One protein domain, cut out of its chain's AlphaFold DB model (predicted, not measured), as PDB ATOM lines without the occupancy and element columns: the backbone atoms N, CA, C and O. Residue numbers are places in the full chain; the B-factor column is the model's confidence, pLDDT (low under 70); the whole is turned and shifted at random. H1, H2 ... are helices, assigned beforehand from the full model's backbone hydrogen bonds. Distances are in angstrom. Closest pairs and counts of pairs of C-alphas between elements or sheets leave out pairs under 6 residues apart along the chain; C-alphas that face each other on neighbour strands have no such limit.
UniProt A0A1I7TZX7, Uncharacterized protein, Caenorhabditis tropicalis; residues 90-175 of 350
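AT A GLANCE: This is residues 90 to 175 of the 350 residues of an uncharacterized protein of Caenorhabditis tropicalis (UniProt A0A1I7TZX7). H2 sits in the middle of a small group of helices, with H1 and H4 each packed on it nearly at right angles and the short H3 on it as well; H1 and H4 meet at their ends in a corner. H5 lies off near H1, and after it a tail sticks out with residues 170 to 175, which adds to the longest axis. The printed part has 86 residues with five named helices, in the order H1, H2, H3, H4, H5, and no named strand; the class is all helix. The whole is compact, with a radius of gyration of the C-alphas of 13.3 A, and the C-alphas span 44 by 31 by 21 A.

IN THESE COORDINATES: H2, residues 114 to 127, is 19.8 A long from first to last C-alpha; C-alpha 114 stands at (-29.198, 42.081, -40.155). H4, residues 141 to 154, also has 14 residues and measures 19.7 A. H1, residues 98 to 108, measures 15.5 A and begins with C-alpha 98 at (-30.970, 33.820, -34.733). H5, residues 160 to 167, measures 11.1 A and ends with C-alpha 167 at (-37.321, 34.021, -27.535). H3, residues 135 to 138, is 5.6 A long.

HOW THE PARTS SIT: H2 is the hub and touches three helices. With residues 119 to 124 alone it touches H4, about perpendicular at 86 degrees; the closest C-alphas, of Leu 120 and Leu 147, are 5.6 A apart. With residues 114 to 118 alone it touches H1, about perpendicular at 83 degrees, closest at the C-alphas of Arg 102 and Ala 117, 6.3 A. H2 touches H3 too, closest at the C-alphas of Tyr 123 and Val 136, 6.5 A. H1 and H4 only just touch, only at their ends, with 3 pairs of C-alphas within 8 A; H4 does so with residues 153 to 154 alone, and the closest C-alphas, of Ser 108 and Trp 154, are 5.5 A apart. H5 is close to H1 but not clearly touching: the closest C-alphas, of Ile 101 and Ile 167, are 7.2 A apart, at a steep tilt of 48 degrees, opposite ways. H5 is apart from H2, H3 and H4. In H1, H2 and H4 every O i to N i+4 pair is within hydrogen-bond range, in H5 3 of 4 are, and H3 is too short for such a pair.

THE WHOLE: The C-alphas farthest apart, of Thr 142 and Asn 174, are 44.5 A apart. The printed part has no cut. The links H1 to H2, H3 to H4 and H4 to H5 are tight, H2 to H3 is short, and no link is long. Mean pLDDT of the printed part is 81.2; residues 90 to 96, 129 to 134 and 167 to 171 are under 70.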
ATOM      1  N   PRO A  90     -18.068  26.950 -28.522       64.25
ATOM      2  CA  PRO A  90     -17.392  28.210 -28.247       64.25
ATOM      3  C   PRO A  90     -18.194  29.009 -27.209       64.25
ATOM      4  O   PRO A  90     -19.409  28.875 -27.115       64.25
ATOM      5  N   LYS A  91     -17.543  29.899 -26.455       59.72
ATOM      6  CA  LYS A  91     -18.223  30.787 -25.486       59.72
ATOM      7  C   LYS A  91     -19.190  31.798 -26.156       59.72
ATOM      8  O   LYS A  91     -19.759  32.648 -25.485       59.72
ATOM      9  N   VAL A  92     -19.355  31.732 -27.474       61.34
ATOM     10  CA  VAL A  92     -20.242  32.600 -28.250       61.34
ATOM     11  C   VAL A  92     -21.627  31.932 -28.302       61.34
ATOM     12  O   VAL A  92     -21.694  30.724 -28.529       61.34
ATOM     13  N   PRO A  93     -22.723  32.651 -28.012       55.22
ATOM     14  CA  PRO A  93     -24.039  32.039 -27.836       55.22
ATOM     15  C   PRO A  93     -24.644  31.532 -29.158       55.22
ATOM     16  O   PRO A  93     -25.178  32.311 -29.940       55.22
ATOM     17  N   ASP A  94     -24.649  30.209 -29.351       56.12
ATOM     18  CA  ASP A  94     -25.330  29.517 -30.465       56.12
ATOM     19  C   ASP A  94     -26.770  29.061 -30.108       56.12
ATOM     20  O   ASP A  94     -27.430  28.377 -30.890       56.12
ATOM     21  N   SER A  95     -27.275  29.383 -28.907       61.91
ATOM     22  CA  SER A  95     -28.563  28.869 -28.400       61.91
ATOM     23  C   SER A  95     -29.798  29.587 -28.944       61.91
ATOM     24  O   SER A  95     -30.915  29.099 -28.768       61.91
ATOM     25  N   PHE A  96     -29.629  30.745 -29.579       67.88
ATOM     26  CA  PHE A  96     -30.730  31.439 -30.232       67.88
ATOM     27  C   PHE A  96     -30.919  30.890 -31.644       67.88
ATOM     28  O   PHE A  96     -29.965  30.766 -32.409       67.88
ATOM     29  N   ASN A  97     -32.169  30.637 -32.039       73.50
ATOM     30  CA  ASN A  97     -32.498  30.534 -33.456       73.50
ATOM     31  C   ASN A  97     -32.444  31.943 -34.063       73.50
ATOM     32  O   ASN A  97     -33.476  32.555 -34.330       73.50
ATOM     33  N   ILE A  98     -31.227  32.461 -34.250       79.50
ATOM     34  CA  ILE A  98     -30.970  33.820 -34.733       79.50
ATOM     35  C   ILE A  98     -31.703  34.046 -36.058       79.50
ATOM     36  O   ILE A  98     -32.308  35.089 -36.261       79.50
ATOM     37  N   THR A  99     -31.742  33.041 -36.938       82.94
ATOM     38  CA  THR A  99     -32.485  33.110 -38.203       82.94
ATOM     39  C   THR A  99     -33.993  33.278 -38.021       82.94
ATOM     40  O   THR A  99     -34.598  34.071 -38.739       82.94
ATOM     41  N   GLY A 100     -34.604  32.566 -37.070       83.69
ATOM     42  CA  GLY A 100     -36.032  32.691 -36.767       83.69
ATOM     43  C   GLY A 100     -36.361  34.030 -36.112       83.69
ATOM     44  O   GLY A 100     -37.276  34.716 -36.554       83.69
ATOM     45  N   ILE A 101     -35.557  34.438 -35.128       85.56
ATOM     46  CA  ILE A 101     -35.733  35.702 -34.403       85.56
ATOM     47  C   ILE A 101     -35.519  36.902 -35.332       85.56
ATOM     48  O   ILE A 101     -36.317  37.830 -35.324       85.56
ATOM     49  N   ARG A 102     -34.503  36.874 -36.206       89.06
ATOM     50  CA  ARG A 102     -34.332  37.903 -37.246       89.06
ATOM     51  C   ARG A 102     -35.532  37.975 -38.184       89.06
ATOM     52  O   ARG A 102     -35.873  39.064 -38.630       89.06
ATOM     53  N   GLY A 103     -36.132  36.830 -38.518       88.38
ATOM     54  CA  GLY A 103     -37.352  36.774 -39.321       88.38
ATOM     55  C   GLY A 103     -38.503  37.530 -38.658       88.38
ATOM     56  O   GLY A 103     -39.105  38.383 -39.299       88.38
ATOM     57  N   ASP A 104     -38.728  37.274 -37.370       88.69
ATOM     58  CA  ASP A 104     -39.756  37.939 -36.558       88.69
ATOM     59  C   ASP A 104     -39.481  39.446 -36.385       88.69
ATOM     60  O   ASP A 104     -40.348  40.278 -36.650       88.69
ATOM     61  N   ILE A 105     -38.233  39.830 -36.083       91.31
ATOM     62  CA  ILE A 105     -37.819  41.243 -36.015       91.31
ATOM     63  C   ILE A 105     -38.122  41.959 -37.335       91.31
ATOM     64  O   ILE A 105     -38.628  43.081 -37.324       91.31
ATOM     65  N   LYS A 106     -37.826  41.331 -38.478       93.69
ATOM     66  CA  LYS A 106     -38.051  41.919 -39.807       93.69
ATOM     67  C   LYS A 106     -39.521  41.994 -40.201       93.69
ATOM     68  O   LYS A 106     -39.864  42.821 -41.043       93.69
ATOM     69  N   GLU A 107     -40.382  41.167 -39.619       90.75
ATOM     70  CA  GLU A 107     -41.828  41.296 -39.795       90.75
ATOM     71  C   GLU A 107     -42.333  42.600 -39.159       90.75
ATOM     72  O   GLU A 107     -43.073  43.352 -39.794       90.75
ATOM     73  N   SER A 108     -41.843  42.924 -37.958       91.00
ATOM     74  CA  SER A 108     -42.165  44.176 -37.256       91.00
ATOM     75  C   SER A 108     -41.387  45.392 -37.781       91.00
ATOM     76  O   SER A 108     -41.875  46.521 -37.724       91.00
ATOM     77  N   LEU A 109     -40.171  45.185 -38.294       93.38
ATOM     78  CA  LEU A 109     -39.246  46.224 -38.760       93.38
ATOM     79  C   LEU A 109     -38.675  45.856 -40.146       93.38
ATOM     80  O   LEU A 109     -37.537  45.397 -40.242       93.38
ATOM     81  N   PRO A 110     -39.411  46.102 -41.247       91.44
ATOM     82  CA  PRO A 110     -39.030  45.624 -42.583       91.44
ATOM     83  C   PRO A 110     -37.719  46.207 -43.129       91.44
ATOM     84  O   PRO A 110     -37.087  45.607 -43.996       91.44
ATOM     85  N   GLU A 111     -37.320  47.389 -42.649       93.69
ATOM     86  CA  GLU A 111     -36.155  48.141 -43.143       93.69
ATOM     87  C   GLU A 111     -34.883  47.943 -42.299       93.69
ATOM     88  O   GLU A 111     -33.849  48.543 -42.595       93.69
ATOM     89  N   ILE A 112     -34.926  47.126 -41.240       94.31
ATOM     90  CA  ILE A 112     -33.770  46.911 -40.357       94.31
ATOM     91  C   ILE A 112     -32.686  46.057 -41.041       94.31
ATOM     92  O   ILE A 112     -32.985  45.075 -41.726       94.31
ATOM     93  N   SER A 113     -31.409  46.414 -40.855       95.12
ATOM     94  CA  SER A 113     -30.288  45.583 -41.318       95.12
ATOM     95  C   SER A 113     -30.080  44.373 -40.404       95.12
ATOM     96  O   SER A 113     -30.398  44.431 -39.219       95.12
ATOM     97  N   ASP A 114     -29.504  43.292 -40.934       92.25
ATOM     98  CA  ASP A 114     -29.198  42.081 -40.155       92.25
ATOM     99  C   ASP A 114     -28.319  42.386 -38.935       92.25
ATOM    100  O   ASP A 114     -28.604  41.898 -37.850       92.25
ATOM    101  N   GLU A 115     -27.315  43.249 -39.104       90.69
ATOM    102  CA  GLU A 115     -26.412  43.691 -38.032       90.69
ATOM    103  C   GLU A 115     -27.161  44.481 -36.947       90.69
ATOM    104  O   GLU A 115     -27.019  44.204 -35.763       90.69
ATOM    105  N   THR A 116     -28.061  45.390 -37.337       92.50
ATOM    106  CA  THR A 116     -28.867  46.145 -36.360       92.50
ATOM    107  C   THR A 116     -29.893  45.245 -35.661       92.50
ATOM    108  O   THR A 116     -30.251  45.497 -34.513       92.50
ATOM    109  N   ALA A 117     -30.391  44.204 -36.336       91.62
ATOM    110  CA  ALA A 117     -31.290  43.217 -35.741       91.62
ATOM    111  C   ALA A 117     -30.564  42.324 -34.719       91.62
ATOM    112  O   ALA A 117     -31.151  41.979 -33.694       91.62
ATOM    113  N   ASP A 118     -29.293  41.994 -34.966       88.75
ATOM    114  CA  ASP A 118     -28.442  41.301 -33.994       88.75
ATOM    115  C   ASP A 118     -28.145  42.181 -32.779       88.75
ATOM    116  O   ASP A 118     -28.351  41.739 -31.650       88.75
ATOM    117  N   ASP A 119     -27.768  43.445 -32.992       90.88
ATOM    118  CA  ASP A 119     -27.547  44.411 -31.907       90.88
ATOM    119  C   ASP A 119     -28.820  44.635 -31.077       90.88
ATOM    120  O   ASP A 119     -28.766  44.822 -29.859       90.88
ATOM    121  N   LEU A 120     -29.990  44.611 -31.724       90.94
ATOM    122  CA  LEU A 120     -31.289  44.696 -31.058       90.94
ATOM    123  C   LEU A 120     -31.556  43.468 -30.179       90.94
ATOM    124  O   LEU A 120     -32.044  43.618 -29.054       90.94
ATOM    125  N   LEU A 121     -31.228  42.272 -30.672       87.62
ATOM    126  CA  LEU A 121     -31.306  41.037 -29.899       87.62
ATOM    127  C   LEU A 121     -30.334  41.077 -28.712       87.62
ATOM    128  O   LEU A 121     -30.732  40.759 -27.592       87.62
ATOM    129  N   GLU A 122     -29.097  41.530 -28.912       84.56
ATOM    130  CA  GLU A 122     -28.103  41.652 -27.841       84.56
ATOM    131  C   GLU A 122     -28.531  42.676 -26.777       84.56
ATOM    132  O   GLU A 122     -28.465  42.400 -25.578       84.56
ATOM    133  N   TYR A 123     -29.065  43.827 -27.203       87.31
ATOM    134  CA  TYR A 123     -29.649  44.840 -26.321       87.31
ATOM    135  C   TYR A 123     -30.784  44.271 -25.460       87.31
ATOM    136  O   TYR A 123     -30.819  44.503 -24.247       87.31
ATOM    137  N   PHE A 124     -31.694  43.501 -26.063       85.69
ATOM    138  CA  PHE A 124     -32.776  42.827 -25.346       85.69
ATOM    139  C   PHE A 124     -32.246  41.811 -24.323       85.69
ATOM    140  O   PHE A 124     -32.673  41.796 -23.163       85.69
ATOM    141  N   VAL A 125     -31.295  40.971 -24.738       80.38
ATOM    142  CA  VAL A 125     -30.723  39.918 -23.896       80.38
ATOM    143  C   VAL A 125     -29.969  40.512 -22.703       80.38
ATOM    144  O   VAL A 125     -30.161  40.066 -21.569       80.38
ATOM    145  N   ALA A 126     -29.182  41.566 -22.927       78.81
ATOM    146  CA  ALA A 126     -28.502  42.298 -21.863       78.81
ATOM    147  C   ALA A 126     -29.496  42.954 -20.887       78.81
ATOM    148  O   ALA A 126     -29.302  42.894 -19.673       78.81
ATOM    149  N   GLY A 127     -30.597  43.522 -21.395       76.50
ATOM    150  CA  GLY A 127     -31.682  44.071 -20.571       76.50
ATOM    151  C   GLY A 127     -32.413  43.027 -19.717       76.50
ATOM    152  O   GLY A 127     -32.988  43.376 -18.688       76.50
ATOM    153  N   SER A 128     -32.344  41.751 -20.106       74.12
ATOM    154  CA  SER A 128     -32.951  40.617 -19.396       74.12
ATOM    155  C   SER A 128     -32.053  40.016 -18.302       74.12
ATOM    156  O   SER A 128     -32.454  39.060 -17.641       74.12
ATOM    157  N   GLY A 129     -30.852  40.568 -18.084       62.41
ATOM    158  CA  GLY A 129     -29.954  40.160 -16.994       62.41
ATOM    159  C   GLY A 129     -29.077  38.941 -17.295       62.41
ATOM    160  O   GLY A 129     -28.604  38.293 -16.363       62.41
ATOM    161  N   LEU A 130     -28.855  38.614 -18.570       66.00
ATOM    162  CA  LEU A 130     -27.951  37.533 -18.975       66.00
ATOM    163  C   LEU A 130     -26.482  38.003 -18.987       66.00
ATOM    164  O   LEU A 130     -26.162  39.102 -19.441       66.00
ATOM    165  N   GLU A 131     -25.579  37.168 -18.463       54.19
ATOM    166  CA  GLU A 131     -24.147  37.475 -18.344       54.19
ATOM    167  C   GLU A 131     -23.389  37.352 -19.684       54.19
ATOM    168  O   GLU A 131     -23.797  36.623 -20.584       54.19
ATOM    169  N   ASN A 132     -22.211  37.986 -19.773       57.44
ATOM    170  CA  ASN A 132     -21.275  37.948 -20.914       57.44
ATOM    171  C   ASN A 132     -21.719  38.669 -22.212       57.44
ATOM    172  O   ASN A 132     -21.159  38.382 -23.268       57.44
ATOM    173  N   MET A 133     -22.617  39.659 -22.137       67.81
ATOM    174  CA  MET A 133     -22.915  40.590 -23.246       67.81
ATOM    175  C   MET A 133     -21.916  41.753 -23.286       67.81
ATOM    176  O   MET A 133     -22.225  42.898 -22.947       67.81
ATOM    177  N   ASN A 134     -20.663  41.426 -23.601       66.88
ATOM    178  CA  ASN A 134     -19.567  42.393 -23.557       66.88
ATOM    179  C   ASN A 134     -19.690  43.464 -24.653       66.88
ATOM    180  O   ASN A 134     -19.219  44.582 -24.435       66.88
ATOM    181  N   ASP A 135     -20.340  43.168 -25.781       72.06
ATOM    182  CA  ASP A 135     -20.372  44.085 -26.922       72.06
ATOM    183  C   ASP A 135     -21.345  45.253 -26.685       72.06
ATOM    184  O   ASP A 135     -21.009  46.407 -26.973       72.06
ATOM    185  N   VAL A 136     -22.446  45.013 -25.955       76.00
ATOM    186  CA  VAL A 136     -23.368  46.066 -25.474       76.00
ATOM    187  C   VAL A 136     -22.660  47.156 -24.658       76.00
ATOM    188  O   VAL A 136     -23.086  48.314 -24.665       76.00
ATOM    189  N   THR A 137     -21.551  46.840 -23.976       77.12
ATOM    190  CA  THR A 137     -20.799  47.841 -23.194       77.12
ATOM    191  C   THR A 137     -20.125  48.909 -24.062       77.12
ATOM    192  O   THR A 137     -19.845  50.007 -23.573       77.12
ATOM    193  N   PHE A 138     -19.906  48.627 -25.350       84.88
ATOM    194  CA  PHE A 138     -19.334  49.570 -26.313       84.88
ATOM    195  C   PHE A 138     -20.398  50.411 -27.036       84.88
ATOM    196  O   PHE A 138     -20.055  51.380 -27.721       84.88
ATOM    197  N   PHE A 139     -21.686  50.099 -26.869       88.19
ATOM    198  CA  PHE A 139     -22.769  50.864 -27.479       88.19
ATOM    199  C   PHE A 139     -22.921  52.225 -26.799       88.19
ATOM    200  O   PHE A 139     -23.081  52.353 -25.583       88.19
ATOM    201  N   ASN A 140     -22.901  53.291 -27.599       92.44
ATOM    202  CA  ASN A 140     -23.096  54.634 -27.067       92.44
ATOM    203  C   ASN A 140     -24.569  54.871 -26.671       92.44
ATOM    204  O   ASN A 140     -25.493  54.233 -27.173       92.44
ATOM    205  N   ARG A 141     -24.804  55.857 -25.796       89.00
ATOM    206  CA  ARG A 141     -26.145  56.164 -25.266       89.00
ATOM    207  C   ARG A 141     -27.183  56.484 -26.351       89.00
ATOM    208  O   ARG A 141     -28.355  56.154 -26.185       89.00
ATOM    209  N   THR A 142     -26.774  57.139 -27.436       93.06
ATOM    210  CA  THR A 142     -27.671  57.480 -28.549       93.06
ATOM    211  C   THR A 142     -28.101  56.224 -29.301       93.06
ATOM    212  O   THR A 142     -29.280  56.069 -29.600       93.06
ATOM    213  N   TYR A 143     -27.166  55.305 -29.539       93.69
ATOM    214  CA  TYR A 143     -27.420  54.027 -30.189       93.69
ATOM    215  C   TYR A 143     -28.300  53.120 -29.325       93.69
ATOM    216  O   TYR A 143     -29.305  52.612 -29.806       93.69
ATOM    217  N   LEU A 144     -28.046  53.045 -28.016       90.38
ATOM    218  CA  LEU A 144     -28.935  52.345 -27.079       90.38
ATOM    219  C   LEU A 144     -30.359  52.921 -27.087       90.38
ATOM    220  O   LEU A 144     -31.335  52.179 -27.022       90.38
ATOM    221  N   SER A 145     -30.509  54.246 -27.205       92.50
ATOM    222  CA  SER A 145     -31.833  54.867 -27.340       92.50
ATOM    223  C   SER A 145     -32.507  54.537 -28.673       92.50
ATOM    224  O   SER A 145     -33.735  54.488 -28.726       92.50
ATOM    225  N   HIS A 146     -31.728  54.350 -29.739       94.00
ATOM    226  CA  HIS A 146     -32.221  53.923 -31.044       94.00
ATOM    227  C   HIS A 146     -32.714  52.470 -30.991       94.00
ATOM    228  O   HIS A 146     -33.863  52.210 -31.341       94.00
ATOM    229  N   LEU A 147     -31.908  51.560 -30.432       92.06
ATOM    230  CA  LEU A 147     -32.282  50.161 -30.202       92.06
ATOM    231  C   LEU A 147     -33.510  50.040 -29.291       92.06
ATOM    232  O   LEU A 147     -34.414  49.274 -29.594       92.06
ATOM    233  N   ASN A 148     -33.625  50.863 -28.244       91.25
ATOM    234  CA  ASN A 148     -34.818  50.895 -27.389       91.25
ATOM    235  C   ASN A 148     -36.105  51.255 -28.157       91.25
ATOM    236  O   ASN A 148     -37.181  50.762 -27.828       91.25
ATOM    237  N   ASN A 149     -36.028  52.124 -29.169       93.81
ATOM    238  CA  ASN A 149     -37.198  52.446 -29.986       93.81
ATOM    239  C   ASN A 149     -37.590  51.265 -30.877       93.81
ATOM    240  O   ASN A 149     -38.773  50.947 -30.955       93.81
ATOM    241  N   TYR A 150     -36.616  50.583 -31.485       94.25
ATOM    242  CA  TYR A 150     -36.883  49.353 -32.229       94.25
ATOM    243  C   TYR A 150     -37.415  48.236 -31.339       94.25
ATOM    244  O   TYR A 150     -38.381  47.584 -31.714       94.25
ATOM    245  N   TYR A 151     -36.869  48.074 -30.137       90.94
ATOM    246  CA  TYR A 151     -37.347  47.109 -29.152       90.94
ATOM    247  C   TYR A 151     -38.819  47.348 -28.803       90.94
ATOM    248  O   TYR A 151     -39.618  46.418 -28.807       90.94
ATOM    249  N   LYS A 152     -39.210  48.606 -28.570       90.19
ATOM    250  CA  LYS A 152     -40.610  48.954 -28.297       90.19
ATOM    251  C   LYS A 152     -41.547  48.569 -29.435       90.19
ATOM    252  O   LYS A 152     -42.623  48.070 -29.144       90.19
ATOM    253  N   VAL A 153     -41.139  48.783 -30.687       92.38
ATOM    254  CA  VAL A 153     -41.929  48.396 -31.867       92.38
ATOM    255  C   VAL A 153     -41.967  46.877 -32.025       92.38
ATOM    256  O   VAL A 153     -43.024  46.310 -32.261       92.38
ATOM    257  N   TRP A 154     -40.832  46.205 -31.849       90.38
ATOM    258  CA  TRP A 154     -40.740  44.752 -31.967       90.38
ATOM    259  C   TRP A 154     -41.571  44.024 -30.898       90.38
ATOM    260  O   TRP A 154     -42.281  43.076 -31.212       90.38
ATOM    261  N   SER A 155     -41.547  44.510 -29.656       87.94
ATOM    262  CA  SER A 155     -42.343  43.970 -28.541       87.94
ATOM    263  C   SER A 155     -43.823  44.382 -28.562       87.94
ATOM    264  O   SER A 155     -44.607  43.919 -27.729       87.94
ATOM    265  N   GLU A 156     -44.233  45.265 -29.479       88.81
ATOM    266  CA  GLU A 156     -45.589  45.803 -29.506       88.81
ATOM    267  C   GLU A 156     -46.613  44.714 -29.851       88.81
ATOM    268  O   GLU A 156     -46.496  44.003 -30.844       88.81
ATOM    269  N   GLY A 157     -47.658  44.593 -29.029       83.00
ATOM    270  CA  GLY A 157     -48.722  43.606 -29.234       83.00
ATOM    271  C   GLY A 157     -48.476  42.247 -28.574       83.00
ATOM    272  O   GLY A 157     -49.411  41.444 -28.514       83.00
ATOM    273  N   TYR A 158     -47.292  42.018 -28.003       81.50
ATOM    274  CA  TYR A 158     -47.004  40.843 -27.186       81.50
ATOM    275  C   TYR A 158     -47.265  41.112 -25.695       81.50
ATOM    276  O   TYR A 158     -47.027  42.209 -25.184       81.50
ATOM    277  N   SER A 159     -47.761  40.102 -24.969       85.06
ATOM    278  CA  SER A 159     -47.639  40.098 -23.507       85.06
ATOM    279  C   SER A 159     -46.166  39.912 -23.138       85.06
ATOM    280  O   SER A 159     -45.406  39.363 -23.930       85.06
ATOM    281  N   VAL A 160     -45.755  40.345 -21.942       78.62
ATOM    282  CA  VAL A 160     -44.367  40.147 -21.484       78.62
ATOM    283  C   VAL A 160     -43.992  38.665 -21.574       78.62
ATOM    284  O   VAL A 160     -43.000  38.334 -22.212       78.62
ATOM    285  N   ASP A 161     -44.841  37.777 -21.049       73.81
ATOM    286  CA  ASP A 161     -44.615  36.328 -21.094       73.81
ATOM    287  C   ASP A 161     -44.598  35.783 -22.531       73.81
ATOM    288  O   ASP A 161     -43.702  35.026 -22.886       73.81
ATOM    289  N   GLY A 162     -45.523  36.222 -23.393       76.12
ATOM    290  CA  GLY A 162     -45.583  35.779 -24.790       76.12
ATOM    291  C   GLY A 162     -44.382  36.244 -25.615       76.12
ATOM    292  O   GLY A 162     -43.886  35.500 -26.456       76.12
ATOM    293  N   PHE A 163     -43.867  37.446 -25.342       79.75
ATOM    294  CA  PHE A 163     -42.636  37.941 -25.953       79.75
ATOM    295  C   PHE A 163     -41.421  37.122 -25.493       79.75
ATOM    296  O   PHE A 163     -40.574  36.756 -26.304       79.75
ATOM    297  N   PHE A 164     -41.360  36.764 -24.205       72.81
ATOM    298  CA  PHE A 164     -40.318  35.880 -23.680       72.81
ATOM    299  C   PHE A 164     -40.413  34.451 -24.236       72.81
ATOM    300  O   PHE A 164     -39.372  33.877 -24.536       72.81
ATOM    301  N   GLU A 165     -41.608  33.886 -24.436       71.25
ATOM    302  CA  GLU A 165     -41.812  32.548 -25.024       71.25
ATOM    303  C   GLU A 165     -41.409  32.453 -26.504       71.25
ATOM    304  O   GLU A 165     -41.010  31.387 -26.970       71.25
ATOM    305  N   ILE A 166     -41.474  33.551 -27.260       70.19
ATOM    306  CA  ILE A 166     -40.958  33.587 -28.642       70.19
ATOM    307  C   ILE A 166     -39.436  33.418 -28.653       70.19
ATOM    308  O   ILE A 166     -38.865  32.809 -29.558       70.19
ATOM    309  N   ILE A 167     -38.778  33.953 -27.627       68.25
ATOM    310  CA  ILE A 167     -37.321  34.021 -27.535       68.25
ATOM    311  C   ILE A 167     -36.760  32.802 -26.789       68.25
ATOM    312  O   ILE A 167     -35.683  32.302 -27.121       68.25
ATOM    313  N   GLN A 168     -37.495  32.295 -25.801       64.75
ATOM    314  CA  GLN A 168     -37.169  31.109 -25.022       64.75
ATOM    315  C   GLN A 168     -37.985  29.929 -25.534       64.75
ATOM    316  O   GLN A 168     -39.199  29.882 -25.385       64.75
ATOM    317  N   CYS A 169     -37.313  28.918 -26.081       57.38
ATOM    318  CA  CYS A 169     -37.992  27.665 -26.390       57.38
ATOM    319  C   CYS A 169     -38.652  27.110 -25.117       57.38
ATOM    320  O   CYS A 169     -37.978  26.925 -24.100       57.38
ATOM    321  N   THR A 170     -39.954  26.812 -25.179       61.91
ATOM    322  CA  THR A 170     -40.649  26.123 -24.089       61.91
ATOM    323  C   THR A 170     -39.942  24.791 -23.826       61.91
ATOM    324  O   THR A 170     -39.805  23.968 -24.741       61.91
ATOM    325  N   PRO A 171     -39.431  24.554 -22.605       69.19
ATOM    326  CA  PRO A 171     -38.688  23.340 -22.327       69.19
ATOM    327  C   PRO A 171     -39.626  22.134 -22.398       69.19
ATOM    328  O   PRO A 171     -40.777  22.192 -21.966       69.19
ATOM    329  N   GLY A 172     -39.124  21.012 -22.915       75.06
ATOM    330  CA  GLY A 172     -39.901  19.777 -22.971       75.06
ATOM    331  C   GLY A 172     -40.347  19.311 -21.579       75.06
ATOM    332  O   GLY A 172     -39.612  19.459 -20.602       75.06
ATOM    333  N   CYS A 173     -41.535  18.698 -21.492       83.38
ATOM    334  CA  CYS A 173     -42.093  18.190 -20.229       83.38
ATOM    335  C   CYS A 173     -41.180  17.161 -19.541       83.38
ATOM    336  O   CYS A 173     -41.126  17.098 -18.317       83.38
ATOM    337  N   ASN A 174     -40.464  16.358 -20.331       87.56
ATOM    338  CA  ASN A 174     -39.444  15.440 -19.844       87.56
ATOM    339  C   ASN A 174     -38.081  16.000 -20.228       87.56
ATOM    340  O   ASN A 174     -37.744  16.048 -21.412       87.56
ATOM    341  N   ARG A 175     -37.300  16.399 -19.228       86.06
ATOM    342  CA  ARG A 175     -35.947  16.904 -19.431       86.06
ATOM    343  C   ARG A 175     -35.015  16.387 -18.350       86.06
ATOM    344  O   ARG A 175     -35.435  16.153 -17.220       86.06
TER     345      ARG A 175